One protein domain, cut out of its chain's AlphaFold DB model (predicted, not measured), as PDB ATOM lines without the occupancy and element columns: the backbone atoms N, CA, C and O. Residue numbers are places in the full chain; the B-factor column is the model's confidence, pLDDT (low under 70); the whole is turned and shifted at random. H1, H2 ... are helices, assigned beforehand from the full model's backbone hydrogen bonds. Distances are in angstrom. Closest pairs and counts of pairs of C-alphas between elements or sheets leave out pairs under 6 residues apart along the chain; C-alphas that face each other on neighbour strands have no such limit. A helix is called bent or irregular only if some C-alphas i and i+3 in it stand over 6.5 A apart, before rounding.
ATOM      1  N   GLN A 359      -2.495   3.978  79.091       83.75
ATOM      2  CA  GLN A 359      -3.298   4.825  79.981       83.75
ATOM      3  C   GLN A 359      -4.382   4.058  80.752       83.75
ATOM      4  O   GLN A 359      -4.501   4.224  81.963       83.75
ATOM      5  N   PHE A 360      -5.128   3.165  80.091       85.12
ATOM      6  CA  PHE A 360      -6.194   2.405  80.753       85.12
ATOM      7  C   PHE A 360      -5.679   1.492  81.881       85.12
ATOM      8  O   PHE A 360      -6.366   1.339  82.886       85.12
ATOM      9  N   LEU A 361      -4.472   0.916  81.764       88.88
ATOM     10  CA  LEU A 361      -3.858   0.120  82.833       88.88
ATOM     11  C   LEU A 361      -3.362   1.012  83.969       88.88
ATOM     12  O   LEU A 361      -3.577   0.671  85.130       88.88
ATOM     13  N   THR A 362      -2.761   2.160  83.654       87.69
ATOM     14  CA  THR A 362      -2.359   3.163  84.650       87.69
ATOM     15  C   THR A 362      -3.565   3.629  85.464       87.69
ATOM     16  O   THR A 362      -3.552   3.525  86.689       87.69
ATOM     17  N   THR A 363      -4.639   4.063  84.800       85.00
ATOM     18  CA  THR A 363      -5.876   4.515  85.449       85.00
ATOM     19  C   THR A 363      -6.554   3.388  86.228       85.00
ATOM     20  O   THR A 363      -6.961   3.615  87.366       85.00
ATOM     21  N   LEU A 364      -6.619   2.161  85.698       87.62
ATOM     22  CA  LEU A 364      -7.199   1.002  86.393       87.62
ATOM     23  C   LEU A 364      -6.420   0.631  87.665       87.62
ATOM     24  O   LEU A 364      -7.014   0.465  88.730       87.62
ATOM     25  N   LEU A 365      -5.092   0.522  87.579       88.94
ATOM     26  CA  LEU A 365      -4.242   0.176  88.723       88.94
ATOM     27  C   LEU A 365      -4.225   1.280  89.779       88.94
ATOM     28  O   LEU A 365      -4.218   0.968  90.967       88.94
ATOM     29  N   ARG A 366      -4.275   2.548  89.359       86.44
ATOM     30  CA  ARG A 366      -4.390   3.709  90.246       86.44
ATOM     31  C   ARG A 366      -5.750   3.708  90.954       86.44
ATOM     32  O   ARG A 366      -5.799   3.579  92.178       86.44
ATOM     33  N   THR A 367      -6.856   3.757  90.214       83.75
ATOM     34  CA  THR A 367      -8.220   3.908  90.772       83.75
ATOM     35  C   THR A 367      -8.735   2.686  91.533       83.75
ATOM     36  O   THR A 367      -9.468   2.851  92.507       83.75
ATOM     37  N   ARG A 368      -8.362   1.459  91.141       85.94
ATOM     38  CA  ARG A 368      -8.930   0.214  91.697       85.94
ATOM     39  C   ARG A 368      -7.961  -0.609  92.557       85.94
ATOM     40  O   ARG A 368      -8.260  -1.763  92.873       85.94
ATOM     41  N   PHE A 369      -6.826  -0.051  92.995       84.56
ATOM     42  CA  PHE A 369      -5.858  -0.779  93.836       84.56
ATOM     43  C   PHE A 369      -6.490  -1.391  95.101       84.56
ATOM     44  O   PHE A 369      -6.235  -2.546  95.440       84.56
ATOM     45  N   MET A 370      -7.377  -0.654  95.777       87.31
ATOM     46  CA  MET A 370      -8.061  -1.155  96.978       87.31
ATOM     47  C   MET A 370      -9.078  -2.266  96.647       87.31
ATOM     48  O   MET A 370      -9.248  -3.210  97.420       87.31
ATOM     49  N   THR A 371      -9.691  -2.221  95.460       87.06
ATOM     50  CA  THR A 371     -10.594  -3.263  94.940       87.06
ATOM     51  C   THR A 371      -9.855  -4.582  94.682       87.06
ATOM     52  O   THR A 371     -10.397  -5.654  94.944       87.06
ATOM     53  N   MET A 372      -8.589  -4.539  94.253       89.44
ATOM     54  CA  MET A 372      -7.749  -5.740  94.127       89.44
ATOM     55  C   MET A 372      -7.583  -6.464  95.478       89.44
ATOM     56  O   MET A 372      -7.694  -7.689  95.530       89.44
ATOM     57  N   ILE A 373      -7.377  -5.733  96.581       91.12
ATOM     58  CA  ILE A 373      -7.240  -6.314  97.932       91.12
ATOM     59  C   ILE A 373      -8.540  -7.025  98.351       91.12
ATOM     60  O   ILE A 373      -8.499  -8.146  98.865       91.12
ATOM     61  N   VAL A 374      -9.696  -6.420  98.059       91.62
ATOM     62  CA  VAL A 374     -11.022  -7.038  98.244       91.62
ATOM     63  C   VAL A 374     -11.148  -8.352  97.464       91.62
ATOM     64  O   VAL A 374     -11.580  -9.360  98.031       91.62
ATOM     65  N   ILE A 375     -10.734  -8.370  96.192       90.88
ATOM     66  CA  ILE A 375     -10.770  -9.570  95.342       90.88
ATOM     67  C   ILE A 375      -9.833 -10.657  95.891       90.88
ATOM     68  O   ILE A 375     -10.220 -11.824  95.946       90.88
ATOM     69  N   MET A 376      -8.636 -10.296  96.369       93.19
ATOM     70  CA  MET A 376      -7.707 -11.235  97.012       93.19
ATOM     71  C   MET A 376      -8.301 -11.865  98.281       93.19
ATOM     72  O   MET A 376      -8.131 -13.067  98.495       93.19
ATOM     73  N   TYR A 377      -9.020 -11.100  99.110       95.12
ATOM     74  CA  TYR A 377      -9.683 -11.626 100.310       95.12
ATOM     75  C   TYR A 377     -10.856 -12.559  99.957       95.12
ATOM     76  O   TYR A 377     -10.941 -13.663 100.499       95.12
ATOM     77  N   ALA A 378     -11.700 -12.188  98.985       92.62
ATOM     78  CA  ALA A 378     -12.770 -13.056  98.477       92.62
ATOM     79  C   ALA A 378     -12.218 -14.378  97.899       92.62
ATOM     80  O   ALA A 378     -12.735 -15.457  98.199       92.62
ATOM     81  N   LEU A 379     -11.118 -14.306  97.140       91.81
ATOM     82  CA  LEU A 379     -10.374 -15.470  96.652       91.81
ATOM     83  C   LEU A 379      -9.867 -16.347  97.803       91.81
ATOM     84  O   LEU A 379     -10.057 -17.560  97.758       91.81
ATOM     85  N   ALA A 380      -9.254 -15.767  98.840       94.38
ATOM     86  CA  ALA A 380      -8.735 -16.524  99.978       94.38
ATOM     87  C   ALA A 380      -9.844 -17.292 100.727       94.38
ATOM     88  O   ALA A 380      -9.656 -18.469 101.047       94.38
ATOM     89  N   LEU A 381     -11.014 -16.671 100.932       94.31
ATOM     90  CA  LEU A 381     -12.195 -17.334 101.497       94.31
ATOM     91  C   LEU A 381     -12.685 -18.490 100.607       94.31
ATOM     92  O   LEU A 381     -12.862 -19.611 101.089       94.31
ATOM     93  N   GLN A 382     -12.848 -18.240  99.303       91.31
ATOM     94  CA  GLN A 382     -13.327 -19.230  98.331       91.31
ATOM     95  C   GLN A 382     -12.359 -20.415  98.173       91.31
ATOM     96  O   GLN A 382     -12.784 -21.560  98.008       91.31
ATOM     97  N   ILE A 383     -11.052 -20.158  98.251       91.44
ATOM     98  CA  ILE A 383     -10.013 -21.189  98.236       91.44
ATOM     99  C   ILE A 383     -10.083 -22.040  99.510       91.44
ATOM    100  O   ILE A 383     -10.084 -23.265  99.395       91.44
ATOM    101  N   PHE A 384     -10.206 -21.437 100.699       92.81
ATOM    102  CA  PHE A 384     -10.303 -22.201 101.950       92.81
ATOM    103  C   PHE A 384     -11.567 -23.075 101.992       92.81
ATOM    104  O   PHE A 384     -11.482 -24.256 102.337       92.81
ATOM    105  N   TYR A 385     -12.709 -22.544 101.534       91.25
ATOM    106  CA  TYR A 385     -13.919 -23.330 101.265       91.25
ATOM    107  C   TYR A 385     -13.618 -24.543 100.372       91.25
ATOM    108  O   TYR A 385     -13.899 -25.677 100.763       91.25
ATOM    109  N   ALA A 386     -13.016 -24.325  99.198       87.25
ATOM    110  CA  ALA A 386     -12.763 -25.385  98.227       87.25
ATOM    111  C   ALA A 386     -11.795 -26.456  98.764       87.25
ATOM    112  O   ALA A 386     -12.003 -27.645  98.520       87.25
ATOM    113  N   GLN A 387     -10.776 -26.059  99.537       88.56
ATOM    114  CA  GLN A 387      -9.861 -26.985 100.211       88.56
ATOM    115  C   GLN A 387     -10.598 -27.873 101.217       88.56
ATOM    116  O   GLN A 387     -10.459 -29.095 101.157       88.56
ATOM    117  N   VAL A 388     -11.399 -27.280 102.112       85.75
ATOM    118  CA  VAL A 388     -12.154 -28.020 103.137       85.75
ATOM    119  C   VAL A 388     -13.204 -28.929 102.495       85.75
ATOM    120  O   VAL A 388     -13.248 -30.115 102.813       85.75
ATOM    121  N   ALA A 389     -13.990 -28.419 101.544       82.50
ATOM    122  CA  ALA A 389     -15.051 -29.175 100.882       82.50
ATOM    123  C   ALA A 389     -14.510 -30.348 100.039       82.50
ATOM    124  O   ALA A 389     -15.046 -31.453 100.117       82.50
ATOM    125  N   GLN A 390     -13.427 -30.153  99.269       80.38
ATOM    126  CA  GLN A 390     -12.817 -31.239  98.482       80.38
ATOM    127  C   GLN A 390     -12.106 -32.278  99.363       80.38
ATOM    128  O   GLN A 390     -11.946 -33.431  98.964       80.38
ATOM    129  N   TRP A 391     -11.624 -31.878 100.535       77.25
ATOM    130  CA  TRP A 391     -10.991 -32.789 101.482       77.25
ATOM    131  C   TRP A 391     -12.036 -33.621 102.229       77.25
ATOM    132  O   TRP A 391     -11.908 -34.840 102.266       77.25
ATOM    133  N   GLN A 392     -13.120 -33.004 102.712       73.69
ATOM    134  CA  GLN A 392     -14.252 -33.709 103.324       73.69
ATOM    135  C   GLN A 392     -14.932 -34.689 102.353       73.69
ATOM    136  O   GLN A 392     -15.191 -35.832 102.723       73.69
ATOM    137  N   SER A 393     -15.187 -34.291 101.099       68.12
ATOM    138  CA  SER A 393     -15.951 -35.124 100.154       68.12
ATOM    139  C   SER A 393     -15.264 -36.437  99.761       68.12
ATOM    140  O   SER A 393     -15.950 -37.385  99.379       68.12
ATOM    141  N   ARG A 394     -13.936 -36.544  99.918       62.22
ATOM    142  CA  ARG A 394     -13.187 -37.800  99.714       62.22
ATOM    143  C   ARG A 394     -13.578 -38.891 100.710       62.22
ATOM    144  O   ARG A 394     -13.540 -40.062 100.349       62.22
ATOM    145  N   PHE A 395     -13.985 -38.521 101.924       55.72
ATOM    146  CA  PHE A 395     -14.399 -39.475 102.956       55.72
ATOM    147  C   PHE A 395     -15.823 -40.005 102.725       55.72
ATOM    148  O   PHE A 395     -16.105 -41.153 103.053       55.72
ATOM    149  N   ASN A 396     -16.693 -39.229 102.066       46.75
ATOM    150  CA  ASN A 396     -18.064 -39.645 101.734       46.75
ATOM    151  C   ASN A 396     -18.145 -40.697 100.606       46.75
ATOM    152  O   ASN A 396     -19.226 -41.218 100.344       46.75
ATOM    153  N   LEU A 397     -17.035 -40.995  99.920       36.81
ATOM    154  CA  LEU A 397     -16.986 -41.907  98.767       36.81
ATOM    155  C   LEU A 397     -16.346 -43.276  99.069       36.81
ATOM    156  O   LEU A 397     -16.406 -44.169  98.228       36.81
ATOM    157  N   PRO A 412      -5.466 -30.278 100.254       84.56
ATOM    158  CA  PRO A 412      -5.013 -29.535  99.076       84.56
ATOM    159  C   PRO A 412      -4.212 -28.275  99.439       84.56
ATOM    160  O   PRO A 412      -4.504 -27.597 100.424       84.56
ATOM    161  N   SER A 413      -3.198 -27.919  98.643       87.25
ATOM    162  CA  SER A 413      -2.405 -26.706  98.898       87.25
ATOM    163  C   SER A 413      -3.077 -25.457  98.324       87.25
ATOM    164  O   SER A 413      -3.665 -25.510  97.242       87.25
ATOM    165  N   PHE A 414      -2.918 -24.317  99.000       87.81
ATOM    166  CA  PHE A 414      -3.438 -23.015  98.565       87.81
ATOM    167  C   PHE A 414      -3.077 -22.707  97.097       87.81
ATOM    168  O   PHE A 414      -3.947 -22.466  96.263       87.81
ATOM    169  N   THR A 415      -1.801 -22.875  96.726       85.62
ATOM    170  CA  THR A 415      -1.319 -22.674  95.345       85.62
ATOM    171  C   THR A 415      -1.884 -23.663  94.322       85.62
ATOM    172  O   THR A 415      -1.873 -23.354  93.137       85.62
ATOM    173  N   SER A 416      -2.356 -24.847  94.739       83.75
ATOM    174  CA  SER A 416      -3.050 -25.787  93.839       83.75
ATOM    175  C   SER A 416      -4.519 -25.413  93.608       83.75
ATOM    176  O   SER A 416      -5.079 -25.762  92.572       83.75
ATOM    177  N   MET A 417      -5.116 -24.655  94.533       85.25
ATOM    178  CA  MET A 417      -6.500 -24.179  94.450       85.25
ATOM    179  C   MET A 417      -6.640 -22.802  93.793       85.25
ATOM    180  O   MET A 417      -7.725 -22.477  93.320       85.25
ATOM    181  N   LEU A 418      -5.556 -22.028  93.661       84.06
ATOM    182  CA  LEU A 418      -5.557 -20.743  92.941       84.06
ATOM    183  C   LEU A 418      -6.005 -20.840  91.471       84.06
ATOM    184  O   LEU A 418      -6.462 -19.854  90.906       84.06
ATOM    185  N   HIS A 419      -5.883 -22.000  90.825       81.56
ATOM    186  CA  HIS A 419      -6.312 -22.162  89.434       81.56
ATOM    187  C   HIS A 419      -7.852 -22.056  89.345       81.56
ATOM    188  O   HIS A 419      -8.516 -22.840  90.023       81.56
ATOM    189  N   PRO A 420      -8.453 -21.199  88.488       76.00
ATOM    190  CA  PRO A 420      -9.903 -20.932  88.487       76.00
ATOM    191  C   PRO A 420     -10.798 -22.181  88.497       76.00
ATOM    192  O   PRO A 420     -11.674 -22.323  89.344       76.00
ATOM    193  N   ALA A 421     -10.514 -23.164  87.631       70.31
ATOM    194  CA  ALA A 421     -11.265 -24.428  87.580       70.31
ATOM    195  C   ALA A 421     -11.273 -25.246  88.897       70.31
ATOM    196  O   ALA A 421     -12.135 -26.110  89.075       70.31
ATOM    197  N   ALA A 422     -10.326 -25.007  89.812       72.31
ATOM    198  CA  ALA A 422     -10.270 -25.670  91.109       72.31
ATOM    199  C   ALA A 422     -11.273 -25.035  92.087       72.31
ATOM    200  O   ALA A 422     -12.230 -25.706  92.483       72.31
ATOM    201  N   HIS A 423     -11.123 -23.738  92.386       74.38
ATOM    202  CA  HIS A 423     -11.956 -23.023  93.364       74.38
ATOM    203  C   HIS A 423     -13.321 -22.538  92.838       74.38
ATOM    204  O   HIS A 423     -14.148 -22.111  93.642       74.38
ATOM    205  N   ALA A 424     -13.604 -22.621  91.531       66.19
ATOM    206  CA  ALA A 424     -14.919 -22.275  90.982       66.19
ATOM    207  C   ALA A 424     -16.066 -23.055  91.683       66.19
ATOM    208  O   ALA A 424     -15.971 -24.286  91.790       66.19
ATOM    209  N   PRO A 425     -17.140 -22.382  92.148       60.78
ATOM    210  CA  PRO A 425     -18.306 -23.015  92.767       60.78
ATOM    211  C   PRO A 425     -18.924 -24.150  91.940       60.78
ATOM    212  O   PRO A 425     -18.911 -24.120  90.710       60.78
ATOM    213  N   ALA A 426     -19.527 -25.133  92.617       54.31
ATOM    214  CA  ALA A 426     -20.167 -26.276  91.958       54.31
ATOM    215  C   ALA A 426     -21.305 -25.859  91.006       54.31
ATOM    216  O   ALA A 426     -21.384 -26.363  89.890       54.31
ATOM    217  N   PHE A 427     -22.128 -24.875  91.389       51.03
ATOM    218  CA  PHE A 427     -23.201 -24.380  90.521       51.03
ATOM    219  C   PHE A 427     -22.670 -23.711  89.241       51.03
ATOM    220  O   PHE A 427     -23.265 -23.900  88.186       51.03
ATOM    221  N   LEU A 428     -21.516 -23.028  89.292       50.22
ATOM    222  CA  LEU A 428     -20.877 -22.459  88.094       50.22
ATOM    223  C   LEU A 428     -20.252 -23.523  87.185       50.22
ATOM    224  O   LEU A 428     -20.161 -23.321  85.978       50.22
ATOM    225  N   LYS A 429     -19.853 -24.678  87.729       51.53
ATOM    226  CA  LYS A 429     -19.433 -25.829  86.914       51.53
ATOM    227  C   LYS A 429     -20.625 -26.419  86.146       51.53
ATOM    228  O   LYS A 429     -20.466 -26.752  84.976       51.53
ATOM    229  N   ASN A 430     -21.812 -26.445  86.758       46.03
ATOM    230  CA  ASN A 430     -23.047 -26.935  86.136       46.03
ATOM    231  C   ASN A 430     -23.684 -25.915  85.165       46.03
ATOM    232  O   ASN A 430     -24.241 -26.305  84.139       46.03
ATOM    233  N   SER A 431     -23.581 -24.608  85.434       40.31
ATOM    234  CA  SER A 431     -24.010 -23.583  84.471       40.31
ATOM    235  C   SER A 431     -23.043 -23.470  83.290       40.31
ATOM    236  O   SER A 431     -23.482 -23.217  82.174       40.31
ATOM    237  N   ALA A 432     -21.743 -23.722  83.490       42.06
ATOM    238  CA  ALA A 432     -20.775 -23.803  82.397       42.06
ATOM    239  C   ALA A 432     -21.043 -24.982  81.445       42.06
ATOM    240  O   ALA A 432     -20.800 -24.834  80.250       42.06
ATOM    241  N   THR A 433     -21.563 -26.119  81.933       43.00
ATOM    242  CA  THR A 433     -22.079 -27.182  81.052       43.00
ATOM    243  C   THR A 433     -23.379 -26.756  80.374       43.00
ATOM    244  O   THR A 433     -23.436 -26.792  79.156       43.00
ATOM    245  N   PHE A 434     -24.360 -26.203  81.097       37.09
ATOM    246  CA  PHE A 434     -25.622 -25.754  80.486       37.09
ATOM    247  C   PHE A 434     -25.430 -24.703  79.371       37.09
ATOM    248  O   PHE A 434     -26.036 -24.805  78.308       37.09
ATOM    249  N   VAL A 435     -24.547 -23.717  79.573       40.06
ATOM    250  CA  VAL A 435     -24.209 -22.704  78.553       40.06
ATOM    251  C   VAL A 435     -23.376 -23.301  77.414       40.06
ATOM    252  O   VAL A 435     -23.532 -22.882  76.270       40.06
ATOM    253  N   SER A 436     -22.526 -24.297  77.691       43.28
ATOM    254  CA  SER A 436     -21.863 -25.077  76.638       43.28
ATOM    255  C   SER A 436     -22.906 -25.775  75.764       43.28
ATOM    256  O   SER A 436     -22.898 -25.587  74.551       43.28
ATOM    257  N   ASP A 437     -23.833 -26.512  76.369       41.34
ATOM    258  CA  ASP A 437     -24.834 -27.319  75.668       41.34
ATOM    259  C   ASP A 437     -25.822 -26.435  74.883       41.34
ATOM    260  O   ASP A 437     -26.137 -26.733  73.733       41.34
ATOM    261  N   THR A 452     -14.419 -23.685  79.949       49.94
ATOM    262  CA  THR A 452     -14.884 -23.809  81.346       49.94
ATOM    263  C   THR A 452     -14.160 -22.866  82.318       49.94
ATOM    264  O   THR A 452     -14.673 -22.573  83.394       49.94
ATOM    265  N   VAL A 453     -12.951 -22.402  81.973       51.78
ATOM    266  CA  VAL A 453     -12.234 -21.371  82.743       51.78
ATOM    267  C   VAL A 453     -12.755 -19.986  82.373       51.78
ATOM    268  O   VAL A 453     -13.051 -19.202  83.271       51.78
ATOM    269  N   ALA A 454     -12.916 -19.706  81.077       53.00
ATOM    270  CA  ALA A 454     -13.446 -18.433  80.596       53.00
ATOM    271  C   ALA A 454     -14.866 -18.165  81.123       53.00
ATOM    272  O   ALA A 454     -15.111 -17.090  81.661       53.00
ATOM    273  N   THR A 455     -15.774 -19.147  81.062       54.72
ATOM    274  CA  THR A 455     -17.143 -19.000  81.584       54.72
ATOM    275  C   THR A 455     -17.158 -18.783  83.093       54.72
ATOM    276  O   THR A 455     -17.807 -17.852  83.550       54.72
ATOM    277  N   ALA A 456     -16.397 -19.558  83.877       54.47
ATOM    278  CA  ALA A 456     -16.356 -19.391  85.332       54.47
ATOM    279  C   ALA A 456     -15.843 -18.001  85.762       54.47
ATOM    280  O   ALA A 456     -16.402 -17.406  86.682       54.47
ATOM    281  N   VAL A 457     -14.816 -17.469  85.087       59.03
ATOM    282  CA  VAL A 457     -14.306 -16.108  85.337       59.03
ATOM    283  C   VAL A 457     -15.318 -15.051  84.886       59.03
ATOM    284  O   VAL A 457     -15.593 -14.118  85.637       59.03
ATOM    285  N   PHE A 458     -15.928 -15.222  83.710       59.69
ATOM    286  CA  PHE A 458     -16.935 -14.298  83.188       59.69
ATOM    287  C   PHE A 458     -18.182 -14.231  84.082       59.69
ATOM    288  O   PHE A 458     -18.624 -13.138  84.414       59.69
ATOM    289  N   THR A 459     -18.724 -15.361  84.555       59.28
ATOM    290  CA  THR A 459     -19.902 -15.353  85.443       59.28
ATOM    291  C   THR A 459     -19.592 -14.768  86.823       59.28
ATOM    292  O   THR A 459     -20.448 -14.092  87.397       59.28
ATOM    293  N   LEU A 460     -18.376 -14.960  87.356       59.31
ATOM    294  CA  LEU A 460     -17.934 -14.269  88.575       59.31
ATOM    295  C   LEU A 460     -17.850 -12.749  88.360       59.31
ATOM    296  O   LEU A 460     -18.372 -11.999  89.181       59.31
ATOM    297  N   ALA A 461     -17.273 -12.294  87.244       61.12
ATOM    298  CA  ALA A 461     -17.201 -10.872  86.909       61.12
ATOM    299  C   ALA A 461     -18.585 -10.247  86.646       61.12
ATOM    300  O   ALA A 461     -18.840  -9.124  87.070       61.12
ATOM    301  N   LEU A 462     -19.509 -10.988  86.027       60.62
ATOM    302  CA  LEU A 462     -20.894 -10.554  85.818       60.62
ATOM    303  C   LEU A 462     -21.660 -10.441  87.149       60.62
ATOM    304  O   LEU A 462     -22.390  -9.476  87.360       60.62
ATOM    305  N   SER A 463     -21.445 -11.384  88.075       59.47
ATOM    306  CA  SER A 463     -22.020 -11.349  89.432       59.47
ATOM    307  C   SER A 463     -21.491 -10.160  90.244       59.47
ATOM    308  O   SER A 463     -22.249  -9.495  90.946       59.47
ATOM    309  N   ALA A 464     -20.193  -9.874  90.115       58.41
ATOM    310  CA  ALA A 464     -19.536  -8.710  90.700       58.41
ATOM    311  C   ALA A 464     -20.077  -7.386  90.129       58.41
ATOM    312  O   ALA A 464     -20.407  -6.483  90.894       58.41
ATOM    313  N   ALA A 465     -20.234  -7.279  88.804       58.38
ATOM    314  CA  ALA A 465     -20.781  -6.087  88.153       58.38
ATOM    315  C   ALA A 465     -22.257  -5.841  88.522       58.38
ATOM    316  O   ALA A 465     -22.627  -4.712  88.845       58.38
ATOM    317  N   ALA A 466     -23.087  -6.888  88.569       57.56
ATOM    318  CA  ALA A 466     -24.474  -6.784  89.029       57.56
ATOM    319  C   ALA A 466     -24.581  -6.378  90.517       57.56
ATOM    320  O   ALA A 466     -25.536  -5.704  90.904       57.56
ATOM    321  N   GLY A 467     -23.590  -6.742  91.341       54.34
ATOM    322  CA  GLY A 467     -23.433  -6.228  92.705       54.34
ATOM    323  C   GLY A 467     -23.040  -4.747  92.741       54.34
ATOM    324  O   GLY A 467     -23.674  -3.968  93.445       54.34
ATOM    325  N   TYR A 468     -22.048  -4.350  91.937       52.22
ATOM    326  CA  TYR A 468     -21.507  -2.984  91.868       52.22
ATOM    327  C   TYR A 468     -22.532  -1.940  91.400       52.22
ATOM    328  O   TYR A 468     -22.636  -0.871  91.995       52.22
ATOM    329  N   PHE A 469     -23.318  -2.242  90.362       53.72
ATOM    330  CA  PHE A 469     -24.374  -1.339  89.884       53.72
ATOM    331  C   PHE A 469     -25.670  -1.425  90.707       53.72
ATOM    332  O   PHE A 469     -26.492  -0.512  90.644       53.72
ATOM    333  N   GLY A 470     -25.859  -2.506  91.467       47.50
ATOM    334  CA  GLY A 470     -27.143  -2.887  92.047       47.50
ATOM    335  C   GLY A 470     -28.035  -3.587  91.017       47.50
ATOM    336  O   GLY A 470     -28.202  -3.124  89.888       47.50
ATOM    337  N   TYR A 471     -28.634  -4.712  91.412       41.91
ATOM    338  CA  TYR A 471     -29.274  -5.663  90.491       41.91
ATOM    339  C   TYR A 471     -30.404  -5.048  89.641       41.91
ATOM    340  O   TYR A 471     -30.557  -5.392  88.472       41.91
ATOM    341  N   SER A 472     -31.166  -4.101  90.200       37.69
ATOM    342  CA  SER A 472     -32.207  -3.356  89.479       37.69
ATOM    343  C   SER A 472     -31.628  -2.403  88.430       37.69
ATOM    344  O   SER A 472     -32.072  -2.422  87.286       37.69
ATOM    345  N   LYS A 473     -30.610  -1.613  88.791       43.41
ATOM    346  CA  LYS A 473     -29.984  -0.616  87.907       43.41
ATOM    347  C   LYS A 473     -29.154  -1.268  86.797       43.41
ATOM    348  O   LYS A 473     -29.104  -0.749  85.689       43.41
ATOM    349  N   PHE A 474     -28.547  -2.425  87.075       44.97
ATOM    350  CA  PHE A 474     -27.854  -3.246  86.079       44.97
ATOM    351  C   PHE A 474     -28.815  -3.780  85.004       44.97
ATOM    352  O   PHE A 474     -28.475  -3.785  83.826       44.97
ATOM    353  N   LEU A 475     -30.029  -4.186  85.397       47.16
ATOM    354  CA  LEU A 475     -31.061  -4.672  84.472       47.16
ATOM    355  C   LEU A 475     -31.840  -3.546  83.773       47.16
ATOM    356  O   LEU A 475     -32.322  -3.756  82.665       47.16
ATOM    357  N   SER A 476     -31.951  -2.357  84.378       43.81
ATOM    358  CA  SER A 476     -32.635  -1.202  83.777       43.81
ATOM    359  C   SER A 476     -31.742  -0.337  82.878       43.81
ATOM    360  O   SER A 476     -32.204   0.681  82.375       43.81
ATOM    361  N   SER A 477     -30.460  -0.675  82.702       45.62
ATOM    362  CA  SER A 477     -29.508   0.110  81.899       45.62
ATOM    363  C   SER A 477     -29.490  -0.342  80.430       45.62
ATOM    364  O   SER A 477     -28.445  -0.669  79.872       45.62
ATOM    365  N   THR A 478     -30.664  -0.363  79.792       43.91
ATOM    366  CA  THR A 478     -30.816  -0.698  78.364       43.91
ATOM    367  C   THR A 478     -30.116   0.297  77.442       43.91
ATOM    368  O   THR A 478     -29.611  -0.084  76.389       43.91
ATOM    369  N   ASP A 479     -30.036   1.557  77.865       45.59
ATOM    370  CA  ASP A 479     -29.711   2.681  76.983       45.59
ATOM    371  C   ASP A 479     -28.196   2.937  76.863       45.59
ATOM    372  O   ASP A 479     -27.767   3.792  76.095       45.59
ATOM    373  N   ASN A 480     -27.365   2.218  77.632       51.84
ATOM    374  CA  ASN A 480     -25.910   2.404  77.658       51.84
ATOM    375  C   ASN A 480     -25.149   1.098  77.965       51.84
ATOM    376  O   ASN A 480     -24.458   0.961  78.975       51.84
ATOM    377  N   LEU A 481     -25.230   0.134  77.041       55.94
ATOM    378  CA  LEU A 481     -24.624  -1.205  77.166       55.94
ATOM    379  C   LEU A 481     -23.085  -1.217  77.348       55.94
ATOM    380  O   LEU A 481     -22.512  -2.240  77.723       55.94
ATOM    381  N   ILE A 482     -22.408  -0.094  77.086       60.22
ATOM    382  CA  ILE A 482     -20.944   0.046  77.132       60.22
ATOM    383  C   ILE A 482     -20.421   0.085  78.581       60.22
ATOM    384  O   ILE A 482     -19.461  -0.613  78.902       60.22
ATOM    385  N   ALA A 483     -21.064   0.845  79.474       59.88
ATOM    386  CA  ALA A 483     -20.624   1.025  80.864       59.88
ATOM    387  C   ALA A 483     -20.604  -0.263  81.728       59.88
ATOM    388  O   ALA A 483     -19.640  -0.466  82.479       59.88
ATOM    389  N   PRO A 484     -21.595  -1.181  81.652       65.31
ATOM    390  CA  PRO A 484     -21.479  -2.470  82.330       65.31
ATOM    391  C   PRO A 484     -20.402  -3.360  81.686       65.31
ATOM    392  O   PRO A 484     -19.714  -4.084  82.405       65.31
ATOM    393  N   ALA A 485     -20.198  -3.281  80.365       68.38
ATOM    394  CA  ALA A 485     -19.189  -4.076  79.665       68.38
ATOM    395  C   ALA A 485     -17.748  -3.673  80.036       68.38
ATOM    396  O   ALA A 485     -16.923  -4.553  80.301       68.38
ATOM    397  N   THR A 486     -17.445  -2.372  80.135       72.31
ATOM    398  CA  THR A 486     -16.135  -1.893  80.617       72.31
ATOM    399  C   THR A 486     -15.893  -2.304  82.068       72.31
ATOM    400  O   THR A 486     -14.837  -2.849  82.376       72.31
ATOM    401  N   THR A 487     -16.895  -2.164  82.941       72.50
ATOM    402  CA  THR A 487     -16.800  -2.574  84.354       72.50
ATOM    403  C   THR A 487     -16.531  -4.079  84.504       72.50
ATOM    404  O   THR A 487     -15.705  -4.488  85.320       72.50
ATOM    405  N   VAL A 488     -17.171  -4.928  83.689       76.69
ATOM    406  CA  VAL A 488     -16.880  -6.373  83.651       76.69
ATOM    407  C   VAL A 488     -15.438  -6.636  83.200       76.69
ATOM    408  O   VAL A 488     -14.764  -7.479  83.795       76.69
ATOM    409  N   ALA A 489     -14.928  -5.901  82.206       80.81
ATOM    410  CA  ALA A 489     -13.538  -6.021  81.764       80.81
ATOM    411  C   ALA A 489     -12.529  -5.591  82.849       80.81
ATOM    412  O   ALA A 489     -11.569  -6.325  83.095       80.81
ATOM    413  N   GLU A 490     -12.769  -4.475  83.555       84.25
ATOM    414  CA  GLU A 490     -11.963  -4.049  84.715       84.25
ATOM    415  C   GLU A 490     -11.870  -5.167  85.762       84.25
ATOM    416  O   GLU A 490     -10.774  -5.549  86.176       84.25
ATOM    417  N   VAL A 491     -13.012  -5.746  86.153       82.06
ATOM    418  CA  VAL A 491     -13.072  -6.814  87.164       82.06
ATOM    419  C   VAL A 491     -12.342  -8.081  86.702       82.06
ATOM    420  O   VAL A 491     -11.651  -8.702  87.511       82.06
ATOM    421  N   ILE A 492     -12.421  -8.456  85.420       83.75
ATOM    422  CA  ILE A 492     -11.680  -9.609  84.870       83.75
ATOM    423  C   ILE A 492     -10.163  -9.374  84.932       83.75
ATOM    424  O   ILE A 492      -9.422 -10.273  85.344       83.75
ATOM    425  N   ILE A 493      -9.695  -8.174  84.575       89.00
ATOM    426  CA  ILE A 493      -8.270  -7.809  84.629       89.00
ATOM    427  C   ILE A 493      -7.777  -7.811  86.082       89.00
ATOM    428  O   ILE A 493      -6.773  -8.457  86.391       89.00
ATOM    429  N   LEU A 494      -8.513  -7.167  86.994       89.94
ATOM    430  CA  LEU A 494      -8.186  -7.127  88.422       89.94
ATOM    431  C   LEU A 494      -8.207  -8.521  89.065       89.94
ATOM    432  O   LEU A 494      -7.366  -8.805  89.914       89.94
ATOM    433  N   TYR A 495      -9.108  -9.414  88.648       88.94
ATOM    434  CA  TYR A 495      -9.145 -10.810  89.097       88.94
ATOM    435  C   TYR A 495      -7.921 -11.609  88.621       88.94
ATOM    436  O   TYR A 495      -7.303 -12.322  89.415       88.94
ATOM    437  N   ALA A 496      -7.523 -11.468  87.353       89.62
ATOM    438  CA  ALA A 496      -6.324 -12.122  86.822       89.62
ATOM    439  C   ALA A 496      -5.040 -11.618  87.513       89.62
ATOM    440  O   ALA A 496      -4.179 -12.421  87.886       89.62
ATOM    441  N   TYR A 497      -4.956 -10.306  87.747       92.69
ATOM    442  CA  TYR A 497      -3.877  -9.643  88.480       92.69
ATOM    443  C   TYR A 497      -3.821 -10.081  89.953       92.69
ATOM    444  O   TYR A 497      -2.766 -10.479  90.446       92.69
ATOM    445  N   ALA A 498      -4.971 -10.121  90.636       92.31
ATOM    446  CA  ALA A 498      -5.094 -10.613  92.006       92.31
ATOM    447  C   ALA A 498      -4.659 -12.082  92.136       92.31
ATOM    448  O   ALA A 498      -3.956 -12.418  93.086       92.31
ATOM    449  N   LEU A 499      -5.004 -12.957  91.182       91.12
ATOM    450  CA  LEU A 499      -4.519 -14.344  91.163       91.12
ATOM    451  C   LEU A 499      -2.998 -14.435  90.992       91.12
ATOM    452  O   LEU A 499      -2.345 -15.203  91.704       91.12
ATOM    453  N   GLY A 500      -2.427 -13.666  90.062       92.31
ATOM    454  CA  GLY A 500      -0.986 -13.645  89.825       92.31
ATOM    455  C   GLY A 500      -0.206 -13.124  91.033       92.31
ATOM    456  O   GLY A 500       0.731 -13.785  91.490       92.31
ATOM    457  N   LEU A 501      -0.635 -12.001  91.616       93.12
ATOM    458  CA  LEU A 501      -0.062 -11.465  92.852       93.12
ATOM    459  C   LEU A 501      -0.236 -12.418  94.033       93.12
ATOM    460  O   LEU A 501       0.729 -12.665  94.750       93.12
ATOM    461  N   LEU A 502      -1.410 -13.020  94.226       92.31
ATOM    462  CA  LEU A 502      -1.645 -13.966  95.320       92.31
ATOM    463  C   LEU A 502      -0.743 -15.210  95.200       92.31
ATOM    464  O   LEU A 502      -0.245 -15.710  96.212       92.31
ATOM    465  N   TYR A 503      -0.443 -15.673  93.979       91.81
ATOM    466  CA  TYR A 503       0.560 -16.717  93.742       91.81
ATOM    467  C   TYR A 503       1.984 -16.228  94.056       91.81
ATOM    468  O   TYR A 503       2.711 -16.903  94.790       91.81
ATOM    469  N   ALA A 504       2.375 -15.059  93.536       91.69
ATOM    470  CA  ALA A 504       3.698 -14.467  93.739       91.69
ATOM    471  C   ALA A 504       3.989 -14.209  95.228       91.69
ATOM    472  O   ALA A 504       5.011 -14.660  95.742       91.69
ATOM    473  N   VAL A 505       3.053 -13.582  95.944       89.44
ATOM    474  CA  VAL A 505       3.114 -13.329  97.390       89.44
ATOM    475  C   VAL A 505       3.167 -14.641  98.170       89.44
ATOM    476  O   VAL A 505       3.987 -14.759  99.075       89.44
ATOM    477  N   THR A 506       2.398 -15.673  97.799       87.50
ATOM    478  CA  THR A 506       2.496 -16.990  98.463       87.50
ATOM    479  C   THR A 506       3.883 -17.627  98.277       87.50
ATOM    480  O   THR A 506       4.408 -18.259  99.199       87.50
ATOM    481  N   LYS A 507       4.509 -17.461  97.105       86.88
ATOM    482  CA  LYS A 507       5.872 -17.947  96.833       86.88
ATOM    483  C   LYS A 507       6.932 -17.141  97.584       86.88
ATOM    484  O   LYS A 507       7.765 -17.748  98.252       86.88
ATOM    485  N   LEU A 508       6.859 -15.811  97.542       87.19
ATOM    486  CA  LEU A 508       7.740 -14.911  98.286       87.19
ATOM    487  C   LEU A 508       7.641 -15.170  99.794       87.19
ATOM    488  O   LEU A 508       8.657 -15.392 100.446       87.19
ATOM    489  N   PHE A 509       6.427 -15.263 100.339       82.62
ATOM    490  CA  PHE A 509       6.209 -15.590 101.746       82.62
ATOM    491  C   PHE A 509       6.735 -16.985 102.109       82.62
ATOM    492  O   PHE A 509       7.283 -17.160 103.189       82.62
ATOM    493  N   SER A 510       6.677 -17.970 101.204       82.12
ATOM    494  CA  SER A 510       7.299 -19.286 101.439       82.12
ATOM    495  C   SER A 510       8.835 -19.219 101.534       82.12
ATOM    496  O   SER A 510       9.435 -20.047 102.221       82.12
ATOM    497  N   LEU A 511       9.479 -18.249 100.872       84.38
ATOM    498  CA  LEU A 511      10.918 -17.986 101.002       84.38
ATOM    499  C   LEU A 511      11.220 -17.215 102.296       84.38
ATOM    500  O   LEU A 511      12.080 -17.638 103.064       84.38
ATOM    501  N   LEU A 512      10.467 -16.147 102.583       83.56
ATOM    502  CA  LEU A 512      10.579 -15.372 103.827       83.56
ATOM    503  C   LEU A 512      10.342 -16.254 105.065       83.56
ATOM    504  O   LEU A 512      11.092 -16.159 106.037       83.56
ATOM    505  N   GLN A 513       9.370 -17.172 105.014       78.81
ATOM    506  CA  GLN A 513       9.135 -18.178 106.053       78.81
ATOM    507  C   GLN A 513      10.400 -19.005 106.303       78.81
ATOM    508  O   GLN A 513      10.818 -19.153 107.448       78.81
ATOM    509  N   ARG A 514      11.016 -19.531 105.237       81.38
ATOM    510  CA  ARG A 514      12.175 -20.430 105.325       81.38
ATOM    511  C   ARG A 514      13.447 -19.735 105.815       81.38
ATOM    512  O   ARG A 514      14.203 -20.347 106.560       81.38
ATOM    513  N   PHE A 515      13.701 -18.505 105.371       84.81
ATOM    514  CA  PHE A 515      14.982 -17.823 105.591       84.81
ATOM    515  C   PHE A 515      14.963 -16.760 106.699       84.81
ATOM    516  O   PHE A 515      16.030 -16.397 107.181       84.81
ATOM    517  N   ILE A 516      13.788 -16.269 107.111       83.94
ATOM    518  CA  ILE A 516      13.658 -15.194 108.110       83.94
ATOM    519  C   ILE A 516      12.736 -15.617 109.261       83.94
ATOM    520  O   ILE A 516      13.167 -15.633 110.413       83.94
ATOM    521  N   LYS A 785     -26.842 -37.200 112.464       63.56
ATOM    522  CA  LYS A 785     -27.277 -36.026 111.672       63.56
ATOM    523  C   LYS A 785     -26.644 -34.697 112.118       63.56
ATOM    524  O   LYS A 785     -26.429 -33.815 111.287       63.56
ATOM    525  N   VAL A 786     -26.335 -34.555 113.411       64.25
ATOM    526  CA  VAL A 786     -25.683 -33.354 113.968       64.25
ATOM    527  C   VAL A 786     -24.253 -33.213 113.447       64.25
ATOM    528  O   VAL A 786     -23.880 -32.134 112.991       64.25
ATOM    529  N   ASP A 787     -23.469 -34.291 113.444       63.84
ATOM    530  CA  ASP A 787     -22.067 -34.242 113.019       63.84
ATOM    531  C   ASP A 787     -21.949 -33.953 111.514       63.84
ATOM    532  O   ASP A 787     -21.085 -33.180 111.100       63.84
ATOM    533  N   LEU A 788     -22.877 -34.466 110.696       67.56
ATOM    534  CA  LEU A 788     -22.973 -34.122 109.271       67.56
ATOM    535  C   LEU A 788     -23.239 -32.619 109.053       67.56
ATOM    536  O   LEU A 788     -22.566 -31.985 108.236       67.56
ATOM    537  N   ALA A 789     -24.171 -32.029 109.810       70.12
ATOM    538  CA  ALA A 789     -24.448 -30.592 109.755       70.12
ATOM    539  C   ALA A 789     -23.241 -29.753 110.225       70.12
ATOM    540  O   ALA A 789     -22.904 -28.740 109.610       70.12
ATOM    541  N   MET A 790     -22.537 -30.206 111.265       73.31
ATOM    542  CA  MET A 790     -21.314 -29.567 111.758       73.31
ATOM    543  C   MET A 790     -20.148 -29.674 110.764       73.31
ATOM    544  O   MET A 790     -19.383 -28.718 110.627       73.31
ATOM    545  N   HIS A 791     -20.021 -30.779 110.024       73.06
ATOM    546  CA  HIS A 791     -19.051 -30.885 108.933       73.06
ATOM    547  C   HIS A 791     -19.358 -29.913 107.789       73.06
ATOM    548  O   HIS A 791     -18.428 -29.280 107.285       73.06
ATOM    549  N   ALA A 792     -20.635 -29.723 107.441       79.88
ATOM    550  CA  ALA A 792     -21.060 -28.745 106.441       79.88
ATOM    551  C   ALA A 792     -20.886 -27.278 106.893       79.88
ATOM    552  O   ALA A 792     -20.640 -26.420 106.047       79.88
ATOM    553  N   LEU A 793     -20.965 -26.983 108.199       85.81
ATOM    554  CA  LEU A 793     -20.909 -25.619 108.748       85.81
ATOM    555  C   LEU A 793     -19.714 -24.808 108.224       85.81
ATOM    556  O   LEU A 793     -19.904 -23.761 107.617       85.81
ATOM    557  N   VAL A 794     -18.483 -25.296 108.424       87.81
ATOM    558  CA  VAL A 794     -17.258 -24.558 108.061       87.81
ATOM    559  C   VAL A 794     -17.189 -24.217 106.564       87.81
ATOM    560  O   VAL A 794     -17.073 -23.029 106.256       87.81
ATOM    561  N   PRO A 795     -17.269 -25.173 105.614       88.12
ATOM    562  CA  PRO A 795     -17.223 -24.828 104.197       88.12
ATOM    563  C   PRO A 795     -18.402 -23.935 103.783       88.12
ATOM    564  O   PRO A 795     -18.175 -22.966 103.065       88.12
ATOM    565  N   MET A 796     -19.625 -24.181 104.270       88.25
ATOM    566  CA  MET A 796     -20.782 -23.345 103.925       88.25
ATOM    567  C   MET A 796     -20.614 -21.902 104.423       88.25
ATOM    568  O   MET A 796     -20.860 -20.971 103.659       88.25
ATOM    569  N   THR A 797     -20.115 -21.685 105.646       93.12
ATOM    570  CA  THR A 797     -19.811 -20.335 106.153       93.12
ATOM    571  C   THR A 797     -18.766 -19.626 105.295       93.12
ATOM    572  O   THR A 797     -18.981 -18.476 104.913       93.12
ATOM    573  N   PHE A 798     -17.660 -20.294 104.945       93.44
ATOM    574  CA  PHE A 798     -16.626 -19.693 104.095       93.44
ATOM    575  C   PHE A 798     -17.133 -19.407 102.672       93.44
ATOM    576  O   PHE A 798     -16.800 -18.360 102.121       93.44
ATOM    577  N   GLN A 799     -17.983 -20.269 102.101       90.19
ATOM    578  CA  GLN A 799     -18.617 -20.037 100.799       90.19
ATOM    579  C   GLN A 799     -19.571 -18.832 100.837       90.19
ATOM    580  O   GLN A 799     -19.521 -17.986  99.947       90.19
ATOM    581  N   ILE A 800     -20.413 -18.722 101.871       88.94
ATOM    582  CA  ILE A 800     -21.328 -17.584 102.051       88.94
ATOM    583  C   ILE A 800     -20.529 -16.283 102.204       88.94
ATOM    584  O   ILE A 800     -20.816 -15.310 101.513       88.94
ATOM    585  N   CYS A 801     -19.482 -16.274 103.036       93.88
ATOM    586  CA  CYS A 801     -18.629 -15.096 103.203       93.88
ATOM    587  C   CYS A 801     -17.891 -14.729 101.903       93.88
ATOM    588  O   CYS A 801     -17.810 -13.551 101.563       93.88
ATOM    589  N   ALA A 802     -17.406 -15.711 101.135       90.38
ATOM    590  CA  ALA A 802     -16.782 -15.465  99.836       90.38
ATOM    591  C   ALA A 802     -17.758 -14.826  98.834       90.38
ATOM    592  O   ALA A 802     -17.395 -13.862  98.162       90.38
ATOM    593  N   VAL A 803     -19.004 -15.315  98.766       85.56
ATOM    594  CA  VAL A 803     -20.055 -14.744  97.906       85.56
ATOM    595  C   VAL A 803     -20.416 -13.325  98.347       85.56
ATOM    596  O   VAL A 803     -20.428 -12.430  97.507       85.56
ATOM    597  N   VAL A 804     -20.637 -13.084  99.645       88.31
ATOM    598  CA  VAL A 804     -20.959 -11.744 100.174       88.31
ATOM    599  C   VAL A 804     -19.817 -10.751  99.927       88.31
ATOM    600  O   VAL A 804     -20.072  -9.609  99.548       88.31
ATOM    601  N   GLN A 805     -18.553 -11.165 100.062       89.50
ATOM    602  CA  GLN A 805     -17.426 -10.300  99.708       89.50
ATOM    603  C   GLN A 805     -17.354 -10.037  98.193       89.50
ATOM    604  O   GLN A 805     -17.056  -8.915  97.787       89.50
ATOM    605  N   ALA A 806     -17.633 -11.042  97.358       83.00
ATOM    606  CA  ALA A 806     -17.570 -10.922  95.901       83.00
ATOM    607  C   ALA A 806     -18.715 -10.095  95.287       83.00
ATOM    608  O   ALA A 806     -18.535  -9.553  94.203       83.00
ATOM    609  N   THR A 807     -19.873  -9.983  95.951       77.94
ATOM    610  CA  THR A 807     -21.002  -9.159  95.480       77.94
ATOM    611  C   THR A 807     -21.071  -7.799  96.170       77.94
ATOM    612  O   THR A 807     -21.188  -6.780  95.499       77.94
ATOM    613  N   TYR A 808     -20.980  -7.766  97.502       81.56
ATOM    614  CA  TYR A 808     -21.186  -6.560  98.311       81.56
ATOM    615  C   TYR A 808     -19.869  -5.936  98.788       81.56
ATOM    616  O   TYR A 808     -19.744  -4.715  98.860       81.56
ATOM    617  N   GLY A 809     -18.849  -6.758  99.047       82.19
ATOM    618  CA  GLY A 809     -17.521  -6.290  99.460       82.19
ATOM    619  C   GLY A 809     -16.779  -5.461  98.403       82.19
ATOM    620  O   GLY A 809     -15.899  -4.685  98.765       82.19
ATOM    621  N   LEU A 810     -17.142  -5.573  97.118       79.31
ATOM    622  CA  LEU A 810     -16.635  -4.702  96.044       79.31
ATOM    623  C   LEU A 810     -17.172  -3.266  96.123       79.31
ATOM    624  O   LEU A 810     -16.491  -2.350  95.672       79.31
ATOM    625  N   TYR A 811     -18.362  -3.079  96.699       76.25
ATOM    626  CA  TYR A 811     -18.942  -1.764  96.977       76.25
ATOM    627  C   TYR A 811     -18.520  -1.254  98.365       76.25
ATOM    628  O   TYR A 811     -18.120  -0.103  98.508       76.25
ATOM    629  N   ARG A 812     -18.518  -2.126  99.385       86.12
ATOM    630  CA  ARG A 812     -18.065  -1.813 100.751       86.12
ATOM    631  C   ARG A 812     -16.820  -2.621 101.126       86.12
ATOM    632  O   ARG A 812     -16.908  -3.698 101.717       86.12
ATOM    633  N   ALA A 813     -15.643  -2.071 100.826       88.69
ATOM    634  CA  ALA A 813     -14.356  -2.750 101.026       88.69
ATOM    635  C   ALA A 813     -14.093  -3.186 102.483       88.69
ATOM    636  O   ALA A 813     -13.431  -4.199 102.720       88.69
ATOM    637  N   HIS A 814     -14.678  -2.482 103.458       91.56
ATOM    638  CA  HIS A 814     -14.611  -2.801 104.887       91.56
ATOM    639  C   HIS A 814     -15.295  -4.125 105.303       91.56
ATOM    640  O   HIS A 814     -15.113  -4.568 106.436       91.56
ATOM    641  N   MET A 815     -16.055  -4.799 104.426       92.75
ATOM    642  CA  MET A 815     -16.814  -6.020 104.764       92.75
ATOM    643  C   MET A 815     -15.980  -7.174 105.353       92.75
ATOM    644  O   MET A 815     -16.508  -7.978 106.127       92.75
ATOM    645  N   SER A 816     -14.673  -7.235 105.077       93.12
ATOM    646  CA  SER A 816     -13.766  -8.229 105.672       93.12
ATOM    647  C   SER A 816     -13.662  -8.123 107.203       93.12
ATOM    648  O   SER A 816     -13.371  -9.128 107.863       93.12
ATOM    649  N   PHE A 817     -13.984  -6.956 107.775       93.44
ATOM    650  CA  PHE A 817     -14.103  -6.722 109.217       93.44
ATOM    651  C   PHE A 817     -15.222  -7.552 109.858       93.44
ATOM    652  O   PHE A 817     -15.025  -8.123 110.925       93.44
ATOM    653  N   TYR A 818     -16.373  -7.671 109.186       94.69
ATOM    654  CA  TYR A 818     -17.542  -8.400 109.690       94.69
ATOM    655  C   TYR A 818     -17.516  -9.890 109.326       94.69
ATOM    656  O   TYR A 818     -17.935 -10.733 110.121       94.69
ATOM    657  N   TYR A 830     -17.128 -25.374 115.347       84.12
ATOM    658  CA  TYR A 830     -16.704 -26.672 114.815       84.12
ATOM    659  C   TYR A 830     -15.807 -27.408 115.811       84.12
ATOM    660  O   TYR A 830     -16.122 -28.529 116.199       84.12
ATOM    661  N   HIS A 831     -14.727 -26.774 116.286       80.56
ATOM    662  CA  HIS A 831     -13.824 -27.414 117.242       80.56
ATOM    663  C   HIS A 831     -14.506 -27.751 118.574       80.56
ATOM    664  O   HIS A 831     -14.222 -28.803 119.133       80.56
ATOM    665  N   ILE A 832     -15.359 -26.874 119.117       81.56
ATOM    666  CA  ILE A 832     -15.975 -27.066 120.439       81.56
ATOM    667  C   ILE A 832     -17.024 -28.181 120.416       81.56
ATOM    668  O   ILE A 832     -16.974 -29.064 121.271       81.56
ATOM    669  N   VAL A 833     -17.959 -28.149 119.461       74.00
ATOM    670  CA  VAL A 833     -19.074 -29.111 119.387       74.00
ATOM    671  C   VAL A 833     -18.555 -30.503 119.040       74.00
ATOM    672  O   VAL A 833     -18.882 -31.473 119.720       74.00
ATOM    673  N   LEU A 834     -17.661 -30.592 118.054       65.38
ATOM    674  CA  LEU A 834     -17.063 -31.852 117.619       65.38
ATOM    675  C   LEU A 834     -15.936 -32.345 118.555       65.38
ATOM    676  O   LEU A 834     -15.252 -33.327 118.261       65.38
ATOM    677  N   ARG A 835     -15.729 -31.721 119.725       64.25
ATOM    678  CA  ARG A 835     -14.747 -32.178 120.719       64.25
ATOM    679  C   ARG A 835     -15.253 -33.398 121.484       64.25
ATOM    680  O   ARG A 835     -15.671 -33.303 122.641       64.25
ATOM    681  N   HIS A 836     -15.194 -34.552 120.828       51.75
ATOM    682  CA  HIS A 836     -15.835 -35.792 121.258       51.75
ATOM    683  C   HIS A 836     -15.663 -36.079 122.771       51.75
ATOM    684  O   HIS A 836     -14.541 -36.012 123.294       51.75
ATOM    685  N   PRO A 837     -16.726 -36.458 123.516       46.19
ATOM    686  CA  PRO A 837     -16.658 -36.654 124.967       46.19
ATOM    687  C   PRO A 837     -15.646 -37.719 125.422       46.19
ATOM    688  O   PRO A 837     -15.202 -37.680 126.575       46.19
ATOM    689  N   ILE A 838     -15.220 -38.644 124.550       40.47
ATOM    690  CA  ILE A 838     -14.095 -39.552 124.841       40.47
ATOM    691  C   ILE A 838     -12.755 -38.806 124.855       40.47
ATOM    692  O   ILE A 838     -11.919 -39.117 125.701       40.47
ATOM    693  N   GLU A 839     -12.539 -37.793 124.013       48.91
ATOM    694  CA  GLU A 839     -11.312 -36.995 124.059       48.91
ATOM    695  C   GLU A 839     -11.285 -36.086 125.297       48.91
ATOM    696  O   GLU A 839     -10.295 -36.065 126.036       48.91
ATOM    697  N   ALA A 840     -12.415 -35.453 125.630       48.47
ATOM    698  CA  ALA A 840     -12.577 -34.753 126.902       48.47
ATOM    699  C   ALA A 840     -12.285 -35.687 128.100       48.47
ATOM    700  O   ALA A 840     -11.572 -35.304 129.034       48.47
ATOM    701  N   ARG A 841     -12.739 -36.953 128.055       44.59
ATOM    702  CA  ARG A 841     -12.369 -37.996 129.034       44.59
ATOM    703  C   ARG A 841     -10.881 -38.376 128.963       44.59
ATOM    704  O   ARG A 841     -10.278 -38.508 130.029       44.59
ATOM    705  N   ARG A 842     -10.251 -38.504 127.783       46.69
ATOM    706  CA  ARG A 842      -8.792 -38.726 127.614       46.69
ATOM    707  C   ARG A 842      -8.017 -37.609 128.313       46.69
ATOM    708  O   ARG A 842      -7.143 -37.920 129.116       46.69
ATOM    709  N   ILE A 843      -8.370 -36.338 128.105       52.31
ATOM    710  CA  ILE A 843      -7.729 -35.179 128.751       52.31
ATOM    711  C   ILE A 843      -7.960 -35.197 130.269       52.31
ATOM    712  O   ILE A 843      -6.990 -35.125 131.026       52.31
ATOM    713  N   LYS A 844      -9.200 -35.393 130.737       50.84
ATOM    714  CA  LYS A 844      -9.545 -35.492 132.173       50.84
ATOM    715  C   LYS A 844      -8.795 -36.650 132.857       50.84
ATOM    716  O   LYS A 844      -8.337 -36.519 133.994       50.84
ATOM    717  N   ASN A 845      -8.559 -37.750 132.137       45.97
ATOM    718  CA  ASN A 845      -7.742 -38.882 132.577       45.97
ATOM    719  C   ASN A 845      -6.225 -38.617 132.486       45.97
ATOM    720  O   ASN A 845      -5.490 -39.062 133.365       45.97
ATOM    721  N   LYS A 846      -5.734 -37.860 131.496       44.62
ATOM    722  CA  LYS A 846      -4.322 -37.436 131.359       44.62
ATOM    723  C   LYS A 846      -3.953 -36.432 132.464       44.62
ATOM    724  O   LYS A 846      -2.878 -36.534 133.053       44.62
ATOM    725  N   GLN A 847      -4.885 -35.551 132.839       51.56
ATOM    726  CA  GLN A 847      -4.807 -34.680 134.018       51.56
ATOM    727  C   GLN A 847      -4.847 -35.484 135.329       51.56
ATOM    728  O   GLN A 847      -3.942 -35.325 136.148       51.56
TER     729      GLN A 847
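Overview. This is residues 359 to 397, 412 to 437, 452 to 516, 785 to 818 and 830 to 847 of the 921 residues of the protein "GPI inositol-deacylase" of Phytophthora fragariae (UniProt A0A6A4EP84). The long helix H8 crosses H2, which lies in the middle of the body, and H9 packs along H2, running opposite ways; H6 crosses the first part of H8 and meets the end of H9. Residues 508 to 516 of H8 stick out as one arm, and residues 835 to 847, with H12, stick out as a tail. The 182 printed residues have twelve named helices, H1 to H12 in chain order, and no named strand: the class is all helix. The whole is loose, with a radius of gyration of the C-alphas of 19.9 A, and elongated, spanning 71 by 45 by 32 A.

Arrangement. Start at H8, residues 482 to 516, whose residues 494 to 502 alone touch H2, residues 369 to 393; the closest C-alphas, of Met 376 and Ala 498, are 5.7 A apart, and the lines are only just about perpendicular at 70.0 degrees. H2 is the hub, touching five helices. It touches H9, residues 785 to 807, at a shallow tilt of 21 degrees, opposite ways, closest at C-alphas 385 and 795, 4.7 A apart. It also touches H3, residues 414 to 417, at C-alphas 383 and 417, 6.0 A apart; H4, residues 420 to 423, at 386 and 423, 5.5 A; and H10, residues 813 to 818, at 374 and 813, 6.1 A. Look next at H6, residues 452 to 469: it touches H8 at C-alphas 461 and 488, 5.6 A apart, H9 at 467 and 807, 4.7 A, and H4 at 421 and 453, 5.8 A. H5, residues 426 to 437, touches H6 at C-alphas 432 and 452, 6.0 A apart. H7, residues 471 to 475, is near H6; H1, residues 359 to 367, is near H8. H11, residues 830 to 833, touches H9 at C-alphas 790 and 830, 6.2 A apart; H12, residues 837 to 847, touches no helix. Every O i to N i+4 pair is within hydrogen-bond range in H1, H5, H7, H8 and H12, against 20 of 21 in H2, 13 of 14 in H6, 17 of 19 in H9 and 0 of 2 in H10, where 2 of 3 O i to N i+3 pairs are; H3, H4 and H11 are too short for an i+4 pair.

Along the chain. Find C-alpha 359 at (-3.298, 4.825, 79.981), where H1 begins. H8 runs 48.9 A from C-alpha 482 at (-20.944, 0.046, 77.132); H2 measures 36.4 A, H9 32.0 A and H6 25.8 A. H9 has a kink of 35 degrees near residue 792 and is only just irregular, C-alphas 791 and 794 being 6.6 A apart; H10 is irregular, with 7.2 A between C-alphas 813 and 816. H12 ends at C-alpha 847, (-4.807, -34.680, 134.018).

Size, cuts and confidence. The two C-alphas farthest apart, of Asp 479 and Asn 845, are 72.8 A apart. Four cuts leave C-alpha gaps of 17.2 A from 397 to 412, 12.0 A from 437 to 452, 46.1 A from 516 to 785 and 19.0 A from 818 to 830. Of the links printed whole, H7 to H8 is short and the others are tight. The mean pLDDT of the printed part is 72.7; 71 residues are under 70, among them 424 to 437, 452 to 485 and 834 to 847.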